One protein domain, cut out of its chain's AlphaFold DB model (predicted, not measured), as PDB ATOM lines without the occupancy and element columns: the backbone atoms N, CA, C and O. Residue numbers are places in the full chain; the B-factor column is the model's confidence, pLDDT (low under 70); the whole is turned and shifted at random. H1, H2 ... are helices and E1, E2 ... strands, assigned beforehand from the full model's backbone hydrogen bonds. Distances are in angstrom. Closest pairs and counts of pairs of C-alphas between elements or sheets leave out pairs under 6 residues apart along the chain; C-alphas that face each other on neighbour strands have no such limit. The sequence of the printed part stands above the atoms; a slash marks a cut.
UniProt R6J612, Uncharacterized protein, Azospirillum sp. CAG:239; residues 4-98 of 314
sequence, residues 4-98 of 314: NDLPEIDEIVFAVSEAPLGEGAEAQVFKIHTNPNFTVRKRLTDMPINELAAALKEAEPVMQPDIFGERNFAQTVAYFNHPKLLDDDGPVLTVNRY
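This is residues 4 to 98 of the 314 residues of an uncharacterized protein of Azospirillum sp. CAG:239 (UniProt R6J612). A strongly twisted sheet of five strands has helix H1 packed across E1 and E2 on one face; H2 runs side by side with H1, opposite ways, and only grazes the sheet. The printed part has 95 residues, with named elements in the order H1 E1 E2 H2 E3 E4 E5; the sheet's order is E1 E2 E5 E4 E3, all antiparallel. The class is mixed, helices and strands, with under half of the residues in named elements. The whole is compact, with a radius of gyration of the C-alphas of 12.5 A and spans of 34 by 27 by 25 A.

Start at H1, residues 9 to 17: it is on the sheet, at a height over the sheet of 9.0 A, and runs across E1, residues 27 to 31, at 66 degrees on the local plane; their closest C-alphas, of Ala 15 and Phe 30, are 5.9 A apart. E1 forms a hairpin with E2, residues 38 to 43, where N 28 and O 42 are 2.8 A apart. H2, residues 49 to 58, touches H1 at a shallow tilt of 20 degrees; the closest C-alphas, of Val 13 and Ala 53, are 6.1 A apart. E3, residues 61 to 63, E4, residues 76 to 80, and E5, residues 93 to 97, form a meander, each strand the antiparallel neighbour of the one before: N 62 and O 79 are 2.8 A apart, N 95 and O 78 2.8 A. E5 is also antiparallel to E2, with N 39 and O 96 2.9 A apart. In H1 and H2 every O i to N i+4 pair is within hydrogen-bond range.

Find C-alpha 9 at (-34.013, -7.691, 13.540), from which H1 runs 12.4 A. E1 spans 13.7 A, E2 16.5 A and H2 14.2 A; E3 is short, E4 spans 11.1 A, and E5 runs 13.6 A to C-alpha 97 at (-47.271, -13.988, 7.251).

The C-alphas of Pro 48 and Gly 69 are the two farthest apart, at 35.7 A. The printed part has no cut; the links E3 to E4 and E4 to E5 are long. Look for pLDDT under 70 at residues 4, 67, 69 to 70 and 82 to 90.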
ATOM      1  N   ASN A   4     -36.203  -5.709   2.073       61.16
ATOM      2  CA  ASN A   4     -36.705  -4.498   2.734       61.16
ATOM      3  C   ASN A   4     -38.182  -4.576   3.162       61.16
ATOM      4  O   ASN A   4     -38.661  -3.654   3.808       61.16
ATOM      5  N   ASP A   5     -38.904  -5.635   2.782       78.50
ATOM      6  CA  ASP A   5     -40.303  -5.837   3.178       78.50
ATOM      7  C   ASP A   5     -40.413  -6.675   4.471       78.50
ATOM      8  O   ASP A   5     -41.515  -6.850   4.995       78.50
ATOM      9  N   LEU A   6     -39.296  -7.233   4.965       86.50
ATOM     10  CA  LEU A   6     -39.258  -7.995   6.212       86.50
ATOM     11  C   LEU A   6     -39.163  -7.071   7.436       86.50
ATOM     12  O   LEU A   6     -38.608  -5.979   7.331       86.50
ATOM     13  N   PRO A   7     -39.634  -7.534   8.606       90.50
ATOM     14  CA  PRO A   7     -39.373  -6.871   9.877       90.50
ATOM     15  C   PRO A   7     -37.874  -6.727  10.157       90.50
ATOM     16  O   PRO A   7     -37.081  -7.618   9.829       90.50
ATOM     17  N   GLU A   8     -37.495  -5.633  10.809       92.12
ATOM     18  CA  GLU A   8     -36.129  -5.422  11.274       92.12
ATOM     19  C   GLU A   8     -35.770  -6.426  12.380       92.12
ATOM     20  O   GLU A   8     -36.622  -6.908  13.130       92.12
ATOM     21  N   ILE A   9     -34.477  -6.736  12.521       91.00
ATOM     22  CA  ILE A   9     -34.013  -7.691  13.540       91.00
ATOM     23  C   ILE A   9     -34.389  -7.229  14.950       91.00
ATOM     24  O   ILE A   9     -34.779  -8.055  15.771       91.00
ATOM     25  N   ASP A  10     -34.323  -5.927  15.225       91.19
ATOM     26  CA  ASP A  10     -34.689  -5.396  16.538       91.19
ATOM     27  C   ASP A  10     -36.205  -5.548  16.805       91.19
ATOM     28  O   ASP A  10     -36.591  -5.853  17.934       91.19
ATOM     29  N   GLU A  11     -37.062  -5.472  15.776       93.25
ATOM     30  CA  GLU A  11     -38.501  -5.774  15.891       93.25
ATOM     31  C   GLU A  11     -38.751  -7.263  16.188       93.25
ATOM     32  O   GLU A  11     -39.613  -7.606  17.002       93.25
ATOM     33  N   ILE A  12     -37.983  -8.157  15.553       92.94
ATOM     34  CA  ILE A  12     -38.048  -9.610  15.777       92.94
ATOM     35  C   ILE A  12     -37.605  -9.956  17.202       92.94
ATOM     36  O   ILE A  12     -38.289 -10.711  17.894       92.94
ATOM     37  N   VAL A  13     -36.470  -9.413  17.649       92.12
ATOM     38  CA  VAL A  13     -35.920  -9.659  18.990       92.12
ATOM     39  C   VAL A  13     -36.871  -9.135  20.062       92.12
ATOM     40  O   VAL A  13     -37.137  -9.847  21.029       92.12
ATOM     41  N   PHE A  14     -37.434  -7.940  19.865       92.88
ATOM     42  CA  PHE A  14     -38.447  -7.398  20.764       92.88
ATOM     43  C   PHE A  14     -39.671  -8.322  20.848       92.88
ATOM     44  O   PHE A  14     -40.064  -8.710  21.944       92.88
ATOM     45  N   ALA A  15     -40.216  -8.768  19.712       93.12
ATOM     46  CA  ALA A  15     -41.363  -9.677  19.691       93.12
ATOM     47  C   ALA A  15     -41.102 -10.996  20.441       93.12
ATOM     48  O   ALA A  15     -41.980 -11.485  21.143       93.12
ATOM     49  N   VAL A  16     -39.901 -11.566  20.316       91.31
ATOM     50  CA  VAL A  16     -39.504 -12.809  21.007       91.31
ATOM     51  C   VAL A  16     -39.318 -12.614  22.520       91.31
ATOM     52  O   VAL A  16     -39.378 -13.586  23.270       91.31
ATOM     53  N   SER A  17     -39.095 -11.379  22.981       89.31
ATOM     54  CA  SER A  17     -38.995 -11.056  24.413       89.31
ATOM     55  C   SER A  17     -40.352 -10.932  25.117       89.31
ATOM     56  O   SER A  17     -40.413 -10.954  26.345       89.31
ATOM     57  N   GLU A  18     -41.431 -10.828  24.341       90.25
ATOM     58  CA  GLU A  18     -42.800 -10.689  24.829       90.25
ATOM     59  C   GLU A  18     -43.451 -12.054  25.111       90.25
ATOM     60  O   GLU A  18     -42.909 -13.121  24.819       90.25
ATOM     61  N   ALA A  19     -44.667 -12.036  25.665       88.06
ATOM     62  CA  ALA A  19     -45.449 -13.256  25.831       88.06
ATOM     63  C   ALA A  19     -45.830 -13.863  24.458       88.06
ATOM     64  O   ALA A  19     -46.325 -13.143  23.582       88.06
ATOM     65  N   PRO A  20     -45.662 -15.183  24.250       88.44
ATOM     66  CA  PRO A  20     -46.009 -15.814  22.984       88.44
ATOM     67  C   PRO A  20     -47.525 -15.805  22.743       88.44
ATOM     68  O   PRO A  20     -48.327 -16.016  23.652       88.44
ATOM     69  N   LEU A  21     -47.925 -15.652  21.476       81.62
ATOM     70  CA  LEU A  21     -49.301 -15.885  21.013       81.62
ATOM     71  C   LEU A  21     -49.729 -17.343  21.220       81.62
ATOM     72  O   LEU A  21     -50.907 -17.640  21.414       81.62
ATOM     73  N   GLY A  22     -48.772 -18.262  21.122       78.31
ATOM     74  CA  GLY A  22     -48.991 -19.681  21.315       78.31
ATOM     75  C   GLY A  22     -47.681 -20.437  21.452       78.31
ATOM     76  O   GLY A  22     -46.670 -20.079  20.851       78.31
ATOM     77  N   GLU A  23     -47.728 -21.508  22.232       81.06
ATOM     78  CA  GLU A  23     -46.603 -22.396  22.493       81.06
ATOM     79  C   GLU A  23     -47.017 -23.837  22.189       81.06
ATOM     80  O   GLU A  23     -48.130 -24.272  22.510       81.06
ATOM     81  N   GLY A  24     -46.144 -24.554  21.490       72.12
ATOM     82  CA  GLY A  24     -46.252 -25.984  21.233       72.12
ATOM     83  C   GLY A  24     -45.004 -26.712  21.720       72.12
ATOM     84  O   GLY A  24     -44.061 -26.085  22.185       72.12
ATOM     85  N   ALA A  25     -44.976 -28.034  21.559       70.69
ATOM     86  CA  ALA A  25     -43.873 -28.875  22.036       70.69
ATOM     87  C   ALA A  25     -42.512 -28.576  21.377       70.69
ATOM     88  O   ALA A  25     -41.482 -28.984  21.898       70.69
ATOM     89  N   GLU A  26     -42.505 -27.885  20.233       73.50
ATOM     90  CA  GLU A  26     -41.298 -27.646  19.432       73.50
ATOM     91  C   GLU A  26     -40.980 -26.159  19.230       73.50
ATOM     92  O   GLU A  26     -39.868 -25.815  18.827       73.50
ATOM     93  N   ALA A  27     -41.950 -25.261  19.430       79.75
ATOM     94  CA  ALA A  27     -41.795 -23.849  19.091       79.75
ATOM     95  C   ALA A  27     -42.797 -22.936  19.805       79.75
ATOM     96  O   ALA A  27     -43.904 -23.342  20.164       79.75
ATOM     97  N   GLN A  28     -42.417 -21.666  19.899       86.06
ATOM     98  CA  GLN A  28     -43.235 -20.539  20.324       86.06
ATOM     99  C   GLN A  28     -43.491 -19.599  19.142       86.06
ATOM    100  O   GLN A  28     -42.636 -19.424  18.270       86.06
ATOM    101  N   VAL A  29     -44.677 -18.992  19.105       87.19
ATOM    102  CA  VAL A  29     -45.090 -18.043  18.064       87.19
ATOM    103  C   VAL A  29     -45.347 -16.678  18.686       87.19
ATOM    104  O   VAL A  29     -46.074 -16.579  19.670       87.19
ATOM    105  N   PHE A  30     -44.806 -15.625  18.083       91.06
ATOM    106  CA  PHE A  30     -44.845 -14.251  18.581       91.06
ATOM    107  C   PHE A  30     -45.419 -13.301  17.532       91.06
ATOM    108  O   PHE A  30     -45.237 -13.497  16.325       91.06
ATOM    109  N   LYS A  31     -46.107 -12.253  17.995       89.88
ATOM    110  CA  LYS A  31     -46.606 -11.170  17.143       89.88
ATOM    111  C   LYS A  31     -45.551 -10.081  17.027       89.88
ATOM    112  O   LYS A  31     -45.035  -9.637  18.044       89.88
ATOM    113  N   ILE A  32     -45.305  -9.585  15.819       90.75
ATOM    114  CA  ILE A  32     -44.520  -8.362  15.650       90.75
ATOM    115  C   ILE A  32     -45.483  -7.175  15.689       90.75
ATOM    116  O   ILE A  32     -46.327  -7.010  14.812       90.75
ATOM    117  N   HIS A  33     -45.401  -6.363  16.741       84.88
ATOM    118  CA  HIS A  33     -46.354  -5.271  16.968       84.88
ATOM    119  C   HIS A  33     -46.194  -4.110  15.984       84.88
ATOM    120  O   HIS A  33     -47.189  -3.548  15.531       84.88
ATOM    121  N   THR A  34     -44.954  -3.767  15.651       84.75
ATOM    122  CA  THR A  34     -44.595  -2.661  14.755       84.75
ATOM    123  C   THR A  34     -44.776  -3.013  13.279       84.75
ATOM    124  O   THR A  34     -45.023  -2.129  12.462       84.75
ATOM    125  N   ASN A  35     -44.773  -4.307  12.951       84.81
ATOM    126  CA  ASN A  35     -45.064  -4.824  11.620       84.81
ATOM    127  C   ASN A  35     -46.121  -5.945  11.696       84.81
ATOM    128  O   ASN A  35     -45.791  -7.135  11.640       84.81
ATOM    129  N   PRO A  36     -47.415  -5.584  11.826       80.50
ATOM    130  CA  PRO A  36     -48.488  -6.526  12.146       80.50
ATOM    131  C   PRO A  36     -48.807  -7.509  11.014       80.50
ATOM    132  O   PRO A  36     -49.640  -8.389  11.202       80.50
ATOM    133  N   ASN A  37     -48.159  -7.383   9.855       86.06
ATOM    134  CA  ASN A  37     -48.297  -8.320   8.743       86.06
ATOM    135  C   ASN A  37     -47.518  -9.620   8.964       86.06
ATOM    136  O   ASN A  37     -47.667 -10.550   8.169       86.06
ATOM    137  N   PHE A  38     -46.699  -9.699  10.018       89.25
ATOM    138  CA  PHE A  38     -45.824 -10.836  10.268       89.25
ATOM    139  C   PHE A  38     -45.912 -11.379  11.695       89.25
ATOM    140  O   PHE A  38     -46.207 -10.681  12.668       89.25
ATOM    141  N   THR A  39     -45.599 -12.664  11.805       90.25
ATOM    142  CA  THR A  39     -45.314 -13.357  13.060       90.25
ATOM    143  C   THR A  39     -43.960 -14.027  12.991       90.25
ATOM    144  O   THR A  39     -43.436 -14.338  11.919       90.25
ATOM    145  N   VAL A  40     -43.409 -14.299  14.164       90.50
ATOM    146  CA  VAL A  40     -42.152 -15.024  14.317       90.50
ATOM    147  C   VAL A  40     -42.452 -16.358  14.964       90.50
ATOM    148  O   VAL A  40     -43.103 -16.403  16.001       90.50
ATOM    149  N   ARG A  41     -41.967 -17.446  14.369       87.44
ATOM    150  CA  ARG A  41     -41.929 -18.761  15.013       87.44
ATOM    151  C   ARG A  41     -40.494 -19.021  15.437       87.44
ATOM    152  O   ARG A  41     -39.619 -19.155  14.585       87.44
ATOM    153  N   LYS A  42     -40.262 -19.111  16.742       87.19
ATOM    154  CA  LYS A  42     -38.973 -19.478  17.331       87.19
ATOM    155  C   LYS A  42     -39.061 -20.906  17.855       87.19
ATOM    156  O   LYS A  42     -39.965 -21.233  18.617       87.19
ATOM    157  N   ARG A  43     -38.121 -21.757  17.456       80.44
ATOM    158  CA  ARG A  43     -37.953 -23.106  18.004       80.44
ATOM    159  C   ARG A  43     -37.664 -23.021  19.510       80.44
ATOM    160  O   ARG A  43     -37.008 -22.085  19.972       80.44
ATOM    161  N   LEU A  44     -38.165 -23.983  20.279       80.06
ATOM    162  CA  LEU A  44     -37.778 -24.117  21.680       80.06
ATOM    163  C   LEU A  44     -36.295 -24.491  21.739       80.06
ATOM    164  O   LEU A  44     -35.879 -25.506  21.189       80.06
ATOM    165  N   THR A  45     -35.504 -23.616  22.348       76.88
ATOM    166  CA  THR A  45     -34.051 -23.730  22.485       76.88
ATOM    167  C   THR A  45     -33.652 -23.069  23.792       76.88
ATOM    168  O   THR A  45     -34.220 -22.023  24.128       76.88
ATOM    169  N   ASP A  46     -32.604 -23.572  24.435       77.94
ATOM    170  CA  ASP A  46     -32.030 -22.951  25.637       77.94
ATOM    171  C   ASP A  46     -31.188 -21.697  25.325       77.94
ATOM    172  O   ASP A  46     -30.665 -21.052  26.231       77.94
ATOM    173  N   MET A  47     -31.072 -21.322  24.042       83.44
ATOM    174  CA  MET A  47     -30.342 -20.135  23.595       83.44
ATOM    175  C   MET A  47     -30.869 -18.847  24.262       83.44
ATOM    176  O   MET A  47     -32.033 -18.479  24.050       83.44
ATOM    177  N   PRO A  48     -30.010 -18.107  24.992       86.81
ATOM    178  CA  PRO A  48     -30.357 -16.809  25.555       86.81
ATOM    179  C   PRO A  48     -30.718 -15.785  24.476       86.81
ATOM    180  O   PRO A  48     -30.128 -15.756  23.394       86.81
ATOM    181  N   ILE A  49     -31.629 -14.864  24.794       86.94
ATOM    182  CA  ILE A  49     -32.110 -13.865  23.827       86.94
ATOM    183  C   ILE A  49     -30.995 -12.969  23.266       86.94
ATOM    184  O   ILE A  49     -31.035 -12.597  22.097       86.94
ATOM    185  N   ASN A  50     -29.962 -12.678  24.063       87.75
ATOM    186  CA  ASN A  50     -28.812 -11.879  23.629       87.75
ATOM    187  C   ASN A  50     -27.970 -12.615  22.575       87.75
ATOM    188  O   ASN A  50     -27.485 -11.997  21.628       87.75
ATOM    189  N   GLU A  51     -27.821 -13.933  22.721       87.69
ATOM    190  CA  GLU A  51     -27.111 -14.772  21.753       87.69
ATOM    191  C   GLU A  51     -27.926 -14.941  20.471       87.69
ATOM    192  O   GLU A  51     -27.370 -14.836  19.379       87.69
ATOM    193  N   LEU A  52     -29.250 -15.098  20.598       87.25
ATOM    194  CA  LEU A  52     -30.168 -15.089  19.462       87.25
ATOM    195  C   LEU A  52     -30.072 -13.767  18.692       87.25
ATOM    196  O   LEU A  52     -29.920 -13.778  17.475       87.25
ATOM    197  N   ALA A  53     -30.112 -12.628  19.387       89.12
ATOM    198  CA  ALA A  53     -30.011 -11.311  18.766       89.12
ATOM    199  C   ALA A  53     -28.684 -11.128  18.012       89.12
ATOM    200  O   ALA A  53     -28.685 -10.628  16.887       89.12
ATOM    201  N   ALA A  54     -27.563 -11.562  18.597       88.75
ATOM    202  CA  ALA A  54     -26.264 -11.532  17.928       88.75
ATOM    203  C   ALA A  54     -26.251 -12.436  16.684       88.75
ATOM    204  O   ALA A  54     -25.872 -11.988  15.604       88.75
ATOM    205  N   ALA A  55     -26.747 -13.669  16.805       86.69
ATOM    206  CA  ALA A  55     -26.797 -14.614  15.695       86.69
ATOM    207  C   ALA A  55     -27.697 -14.131  14.545       86.69
ATOM    208  O   ALA A  55     -27.346 -14.311  13.384       86.69
ATOM    209  N   LEU A  56     -28.827 -13.481  14.839       87.94
ATOM    210  CA  LEU A  56     -29.709 -12.896  13.822       87.94
ATOM    211  C   LEU A  56     -29.077 -11.692  13.108       87.94
ATOM    212  O   LEU A  56     -29.368 -11.472  11.937       87.94
ATOM    213  N   LYS A  57     -28.223 -10.918  13.793       87.44
ATOM    214  CA  LYS A  57     -27.471  -9.803  13.187       87.44
ATOM    215  C   LYS A  57     -26.321 -10.296  12.307       87.44
ATOM    216  O   LYS A  57     -26.006  -9.655  11.310       87.44
ATOM    217  N   GLU A  58     -25.713 -11.424  12.672       86.06
ATOM    218  CA  GLU A  58     -24.652 -12.091  11.903       86.06
ATOM    219  C   GLU A  58     -25.204 -12.885  10.702       86.06
ATOM    220  O   GLU A  58     -24.516 -13.041   9.693       86.06
ATOM    221  N   ALA A  59     -26.440 -13.383  10.792       82.06
ATOM    222  CA  ALA A  59     -27.061 -14.213   9.767       82.06
ATOM    223  C   ALA A  59     -27.825 -13.395   8.721       82.06
ATOM    224  O   ALA A  59     -28.676 -12.566   9.041       82.06
ATOM    225  N   GLU A  60     -27.617 -13.708   7.442       83.06
ATOM    226  CA  GLU A  60     -28.524 -13.230   6.404       83.06
ATOM    227  C   GLU A  60     -29.800 -14.089   6.362       83.06
ATOM    228  O   GLU A  60     -29.707 -15.321   6.330       83.06
ATOM    229  N   PRO A  61     -31.002 -13.476   6.336       85.62
ATOM    230  CA  PRO A  61     -32.237 -14.232   6.199       85.62
ATOM    231  C   PRO A  61     -32.299 -14.889   4.822       85.62
ATOM    232  O   PRO A  61     -32.098 -14.244   3.788       85.62
ATOM    233  N   VAL A  62     -32.651 -16.169   4.800       84.06
ATOM    234  CA  VAL A  62     -32.937 -16.888   3.565       84.06
ATOM    235  C   VAL A  62     -34.397 -16.650   3.196       84.06
ATOM    236  O   VAL A  62     -35.315 -17.027   3.927       84.06
ATOM    237  N   MET A  63     -34.611 -15.996   2.055       83.25
ATOM    238  CA  MET A  63     -35.942 -15.653   1.552       83.25
ATOM    239  C   MET A  63     -36.640 -16.871   0.944       83.25
ATOM    240  O   MET A  63     -36.022 -17.654   0.224       83.25
ATOM    241  N   GLN A  64     -37.950 -16.977   1.163       74.62
ATOM    242  CA  GLN A  64     -38.811 -17.975   0.531       74.62
ATOM    243  C   GLN A  64     -39.724 -17.305  -0.513       74.62
ATOM    244  O   GLN A  64     -40.253 -16.215  -0.263       74.62
ATOM    245  N   PRO A  65     -39.926 -17.914  -1.697       72.06
ATOM    246  CA  PRO A  65     -40.880 -17.404  -2.675       72.06
ATOM    247  C   PRO A  65     -42.313 -17.504  -2.137       72.06
ATOM    248  O   PRO A  65     -42.658 -18.456  -1.443       72.06
ATOM    249  N   ASP A  66     -43.171 -16.543  -2.485       73.00
ATOM    250  CA  ASP A  66     -44.611 -16.669  -2.238       73.00
ATOM    251  C   ASP A  66     -45.186 -17.720  -3.195       73.00
ATOM    252  O   ASP A  66     -45.316 -17.485  -4.396       73.00
ATOM    253  N   ILE A  67     -45.473 -18.899  -2.656       69.50
ATOM    254  CA  ILE A  67     -46.005 -20.050  -3.398       69.50
ATOM    255  C   ILE A  67     -47.522 -20.165  -3.269       69.50
ATOM    256  O   ILE A  67     -48.143 -21.011  -3.918       69.50
ATOM    257  N   PHE A  68     -48.117 -19.337  -2.414       70.94
ATOM    258  CA  PHE A  68     -49.541 -19.329  -2.146       70.94
ATOM    259  C   PHE A  68     -50.255 -18.150  -2.806       70.94
ATOM    260  O   PHE A  68     -51.480 -18.135  -2.832       70.94
ATOM    261  N   GLY A  69     -49.517 -17.203  -3.389       67.75
ATOM    262  CA  GLY A  69     -50.066 -16.118  -4.198       67.75
ATOM    263  C   GLY A  69     -51.056 -15.267  -3.412       67.75
ATOM    264  O   GLY A  69     -52.167 -15.049  -3.879       67.75
ATOM    265  N   GLU A  70     -50.666 -14.847  -2.205       69.50
ATOM    266  CA  GLU A  70     -51.485 -14.035  -1.284       69.50
ATOM    267  C   GLU A  70     -52.745 -14.705  -0.706       69.50
ATOM    268  O   GLU A  70     -53.545 -14.042  -0.042       69.50
ATOM    269  N   ARG A  71     -52.908 -16.021  -0.886       75.06
ATOM    270  CA  ARG A  71     -53.954 -16.801  -0.204       75.06
ATOM    271  C   ARG A  71     -53.811 -16.761   1.320       75.06
ATOM    272  O   ARG A  71     -52.780 -16.357   1.862       75.06
ATOM    273  N   ASN A  72     -54.854 -17.204   2.022       79.19
ATOM    274  CA  ASN A  72     -55.005 -17.034   3.468       79.19
ATOM    275  C   ASN A  72     -54.178 -18.045   4.287       79.19
ATOM    276  O   ASN A  72     -54.699 -18.769   5.133       79.19
ATOM    277  N   PHE A  73     -52.874 -18.099   4.041       78.62
ATOM    278  CA  PHE A  73     -51.958 -19.050   4.656       78.62
ATOM    279  C   PHE A  73     -50.895 -18.343   5.493       78.62
ATOM    280  O   PHE A  73     -50.308 -17.353   5.045       78.62
ATOM    281  N   ALA A  74     -50.580 -18.891   6.673       77.06
ATOM    282  CA  ALA A  74     -49.416 -18.456   7.448       77.06
ATOM    283  C   ALA A  74     -48.148 -19.012   6.800       77.06
ATOM    284  O   ALA A  74     -47.569 -20.000   7.248       77.06
ATOM    285  N   GLN A  75     -47.754 -18.405   5.685       77.62
ATOM    286  CA  GLN A  75     -46.597 -18.838   4.925       77.62
ATOM    287  C   GLN A  75     -45.310 -18.334   5.573       77.62
ATOM    288  O   GLN A  75     -45.182 -17.134   5.824       77.62
ATOM    289  N   THR A  76     -44.320 -19.214   5.724       80.50
ATOM    290  CA  THR A  76     -42.926 -18.816   5.935       80.50
ATOM    291  C   THR A  76     -42.422 -18.002   4.742       80.50
ATOM    292  O   THR A  76     -42.375 -18.492   3.612       80.50
ATOM    293  N   VAL A  77     -42.022 -16.759   4.993       83.25
ATOM    294  CA  VAL A  77     -41.503 -15.836   3.966       83.25
ATOM    295  C   VAL A  77     -39.992 -15.665   4.058       83.25
ATOM    296  O   VAL A  77     -39.345 -15.324   3.069       83.25
ATOM    297  N   ALA A  78     -39.430 -15.932   5.234       85.25
ATOM    298  CA  ALA A  78     -38.000 -15.958   5.468       85.25
ATOM    299  C   ALA A  78     -37.669 -16.843   6.669       85.25
ATOM    300  O   ALA A  78     -38.496 -17.060   7.557       85.25
ATOM    301  N   TYR A  79     -36.442 -17.341   6.708       85.75
ATOM    302  CA  TYR A  79     -35.912 -18.090   7.839       85.75
ATOM    303  C   TYR A  79     -34.433 -17.782   8.031       85.75
ATOM    304  O   TYR A  79     -33.750 -17.363   7.098       85.75
ATOM    305  N   PHE A  80     -33.943 -17.972   9.251       83.19
ATOM    306  CA  PHE A  80     -32.561 -17.667   9.598       83.19
ATOM    307  C   PHE A  80     -31.763 -18.954   9.768       83.19
ATOM    308  O   PHE A  80     -32.113 -19.811  10.580       83.19
ATOM    309  N   ASN A  81     -30.675 -19.050   9.006       73.69
ATOM    310  CA  ASN A  81     -29.686 -20.113   9.104       73.69
ATOM    311  C   ASN A  81     -28.390 -19.524   9.654       73.69
ATOM    312  O   ASN A  81     -27.819 -18.614   9.059       73.69
ATOM    313  N   HIS A  82     -27.897 -20.066  10.759       69.25
ATOM    314  CA  HIS A  82     -26.594 -19.704  11.308       69.25
ATOM    315  C   HIS A  82     -25.996 -20.933  11.988       69.25
ATOM    316  O   HIS A  82     -26.759 -21.673  12.594       69.25
ATOM    317  N   PRO A  83     -24.671 -21.159  11.974       68.12
ATOM    318  CA  PRO A  83     -24.072 -22.306  12.661       68.12
ATOM    319  C   PRO A  83     -24.446 -22.398  14.148       68.12
ATOM    320  O   PRO A  83     -24.680 -23.485  14.649       68.12
ATOM    321  N   LYS A  84     -24.580 -21.253  14.836       67.69
ATOM    322  CA  LYS A  84     -25.090 -21.199  16.223       67.69
ATOM    323  C   LYS A  84     -26.606 -21.435  16.334       67.69
ATOM    324  O   LYS A  84     -27.090 -21.719  17.412       67.69
ATOM    325  N   LEU A  85     -27.349 -21.262  15.242       63.91
ATOM    326  CA  LEU A  85     -28.798 -21.480  15.129       63.91
ATOM    327  C   LEU A  85     -29.129 -22.836  14.472       63.91
ATOM    328  O   LEU A  85     -30.263 -23.046  14.053       63.91
ATOM    329  N   LEU A  86     -28.151 -23.725  14.297       63.03
ATOM    330  CA  LEU A  86     -28.320 -25.029  13.663       63.03
ATOM    331  C   LEU A  86     -27.916 -26.102  14.674       63.03
ATOM    332  O   LEU A  86     -26.776 -26.552  14.671       63.03
ATOM    333  N   ASP A  87     -28.854 -26.491  15.539       56.78
ATOM    334  CA  ASP A  87     -28.644 -27.604  16.477       56.78
ATOM    335  C   ASP A  87     -28.930 -28.977  15.823       56.78
ATOM    336  O   ASP A  87     -28.348 -29.973  16.237       56.78
ATOM    337  N   ASP A  88     -29.793 -29.021  14.791       58.06
ATOM    338  CA  ASP A  88     -30.022 -30.129  13.835       58.06
ATOM    339  C   ASP A  88     -31.084 -29.717  12.782       58.06
ATOM    340  O   ASP A  88     -31.847 -28.780  13.051       58.06
ATOM    341  N   ASP A  89     -31.124 -30.415  11.627       55.50
ATOM    342  CA  ASP A  89     -32.053 -30.432  10.453       55.50
ATOM    343  C   ASP A  89     -33.164 -29.339  10.308       55.50
ATOM    344  O   ASP A  89     -34.237 -29.569   9.747       55.50
ATOM    345  N   GLY A  90     -32.954 -28.103  10.774       62.41
ATOM    346  CA  GLY A  90     -33.871 -26.988  10.544       62.41
ATOM    347  C   GLY A  90     -33.560 -25.692  11.311       62.41
ATOM    348  O   GLY A  90     -32.763 -25.682  12.245       62.41
ATOM    349  N   PRO A  91     -34.211 -24.584  10.922       71.06
ATOM    350  CA  PRO A  91     -33.975 -23.245  11.435       71.06
ATOM    351  C   PRO A  91     -34.537 -23.050  12.843       71.06
ATOM    352  O   PRO A  91     -35.634 -23.512  13.174       71.06
ATOM    353  N   VAL A  92     -33.817 -22.266  13.644       77.06
ATOM    354  CA  VAL A  92     -34.266 -21.814  14.971       77.06
ATOM    355  C   VAL A  92     -35.343 -20.735  14.880       77.06
ATOM    356  O   VAL A  92     -36.167 -20.633  15.788       77.06
ATOM    357  N   LEU A  93     -35.392 -19.954  13.795       86.62
ATOM    358  CA  LEU A  93     -36.357 -18.866  13.644       86.62
ATOM    359  C   LEU A  93     -36.895 -18.757  12.216       86.62
ATOM    360  O   LEU A  93     -36.130 -18.739  11.247       86.62
ATOM    361  N   THR A  94     -38.218 -18.626  12.096       87.06
ATOM    362  CA  THR A  94     -38.897 -18.289  10.841       87.06
ATOM    363  C   THR A  94     -39.765 -17.043  10.991       87.06
ATOM    364  O   THR A  94     -40.388 -16.819  12.031       87.06
ATOM    365  N   VAL A  95     -39.818 -16.240   9.929       88.44
ATOM    366  CA  VAL A  95     -40.751 -15.123   9.768       88.44
ATOM    367  C   VAL A  95     -41.871 -15.589   8.853       88.44
ATOM    368  O   VAL A  95     -41.622 -16.082   7.748       88.44
ATOM    369  N   ASN A  96     -43.106 -15.438   9.313       86.12
ATOM    370  CA  ASN A  96     -44.298 -15.943   8.647       86.12
ATOM    371  C   ASN A  96     -45.286 -14.803   8.417       86.12
ATOM    372  O   ASN A  96     -45.316 -13.850   9.197       86.12
ATOM    373  N   ARG A  97     -46.125 -14.898   7.380       85.50
ATOM    374  CA  ARG A  97     -47.271 -13.988   7.251       85.50
ATOM    375  C   ARG A  97     -48.199 -14.156   8.448       85.50
ATOM    376  O   ARG A  97     -48.515 -15.278   8.845       85.50
ATOM    377  N   TYR A  98     -48.637 -13.038   9.009       83.88
ATOM    378  CA  TYR A  98     -49.585 -13.047  10.104       83.88
ATOM    379  C   TYR A  98     -50.961 -13.474   9.607       83.88
ATOM    380  O   TYR A  98     -51.511 -12.911   8.662       83.88
TER     381      TYR A  98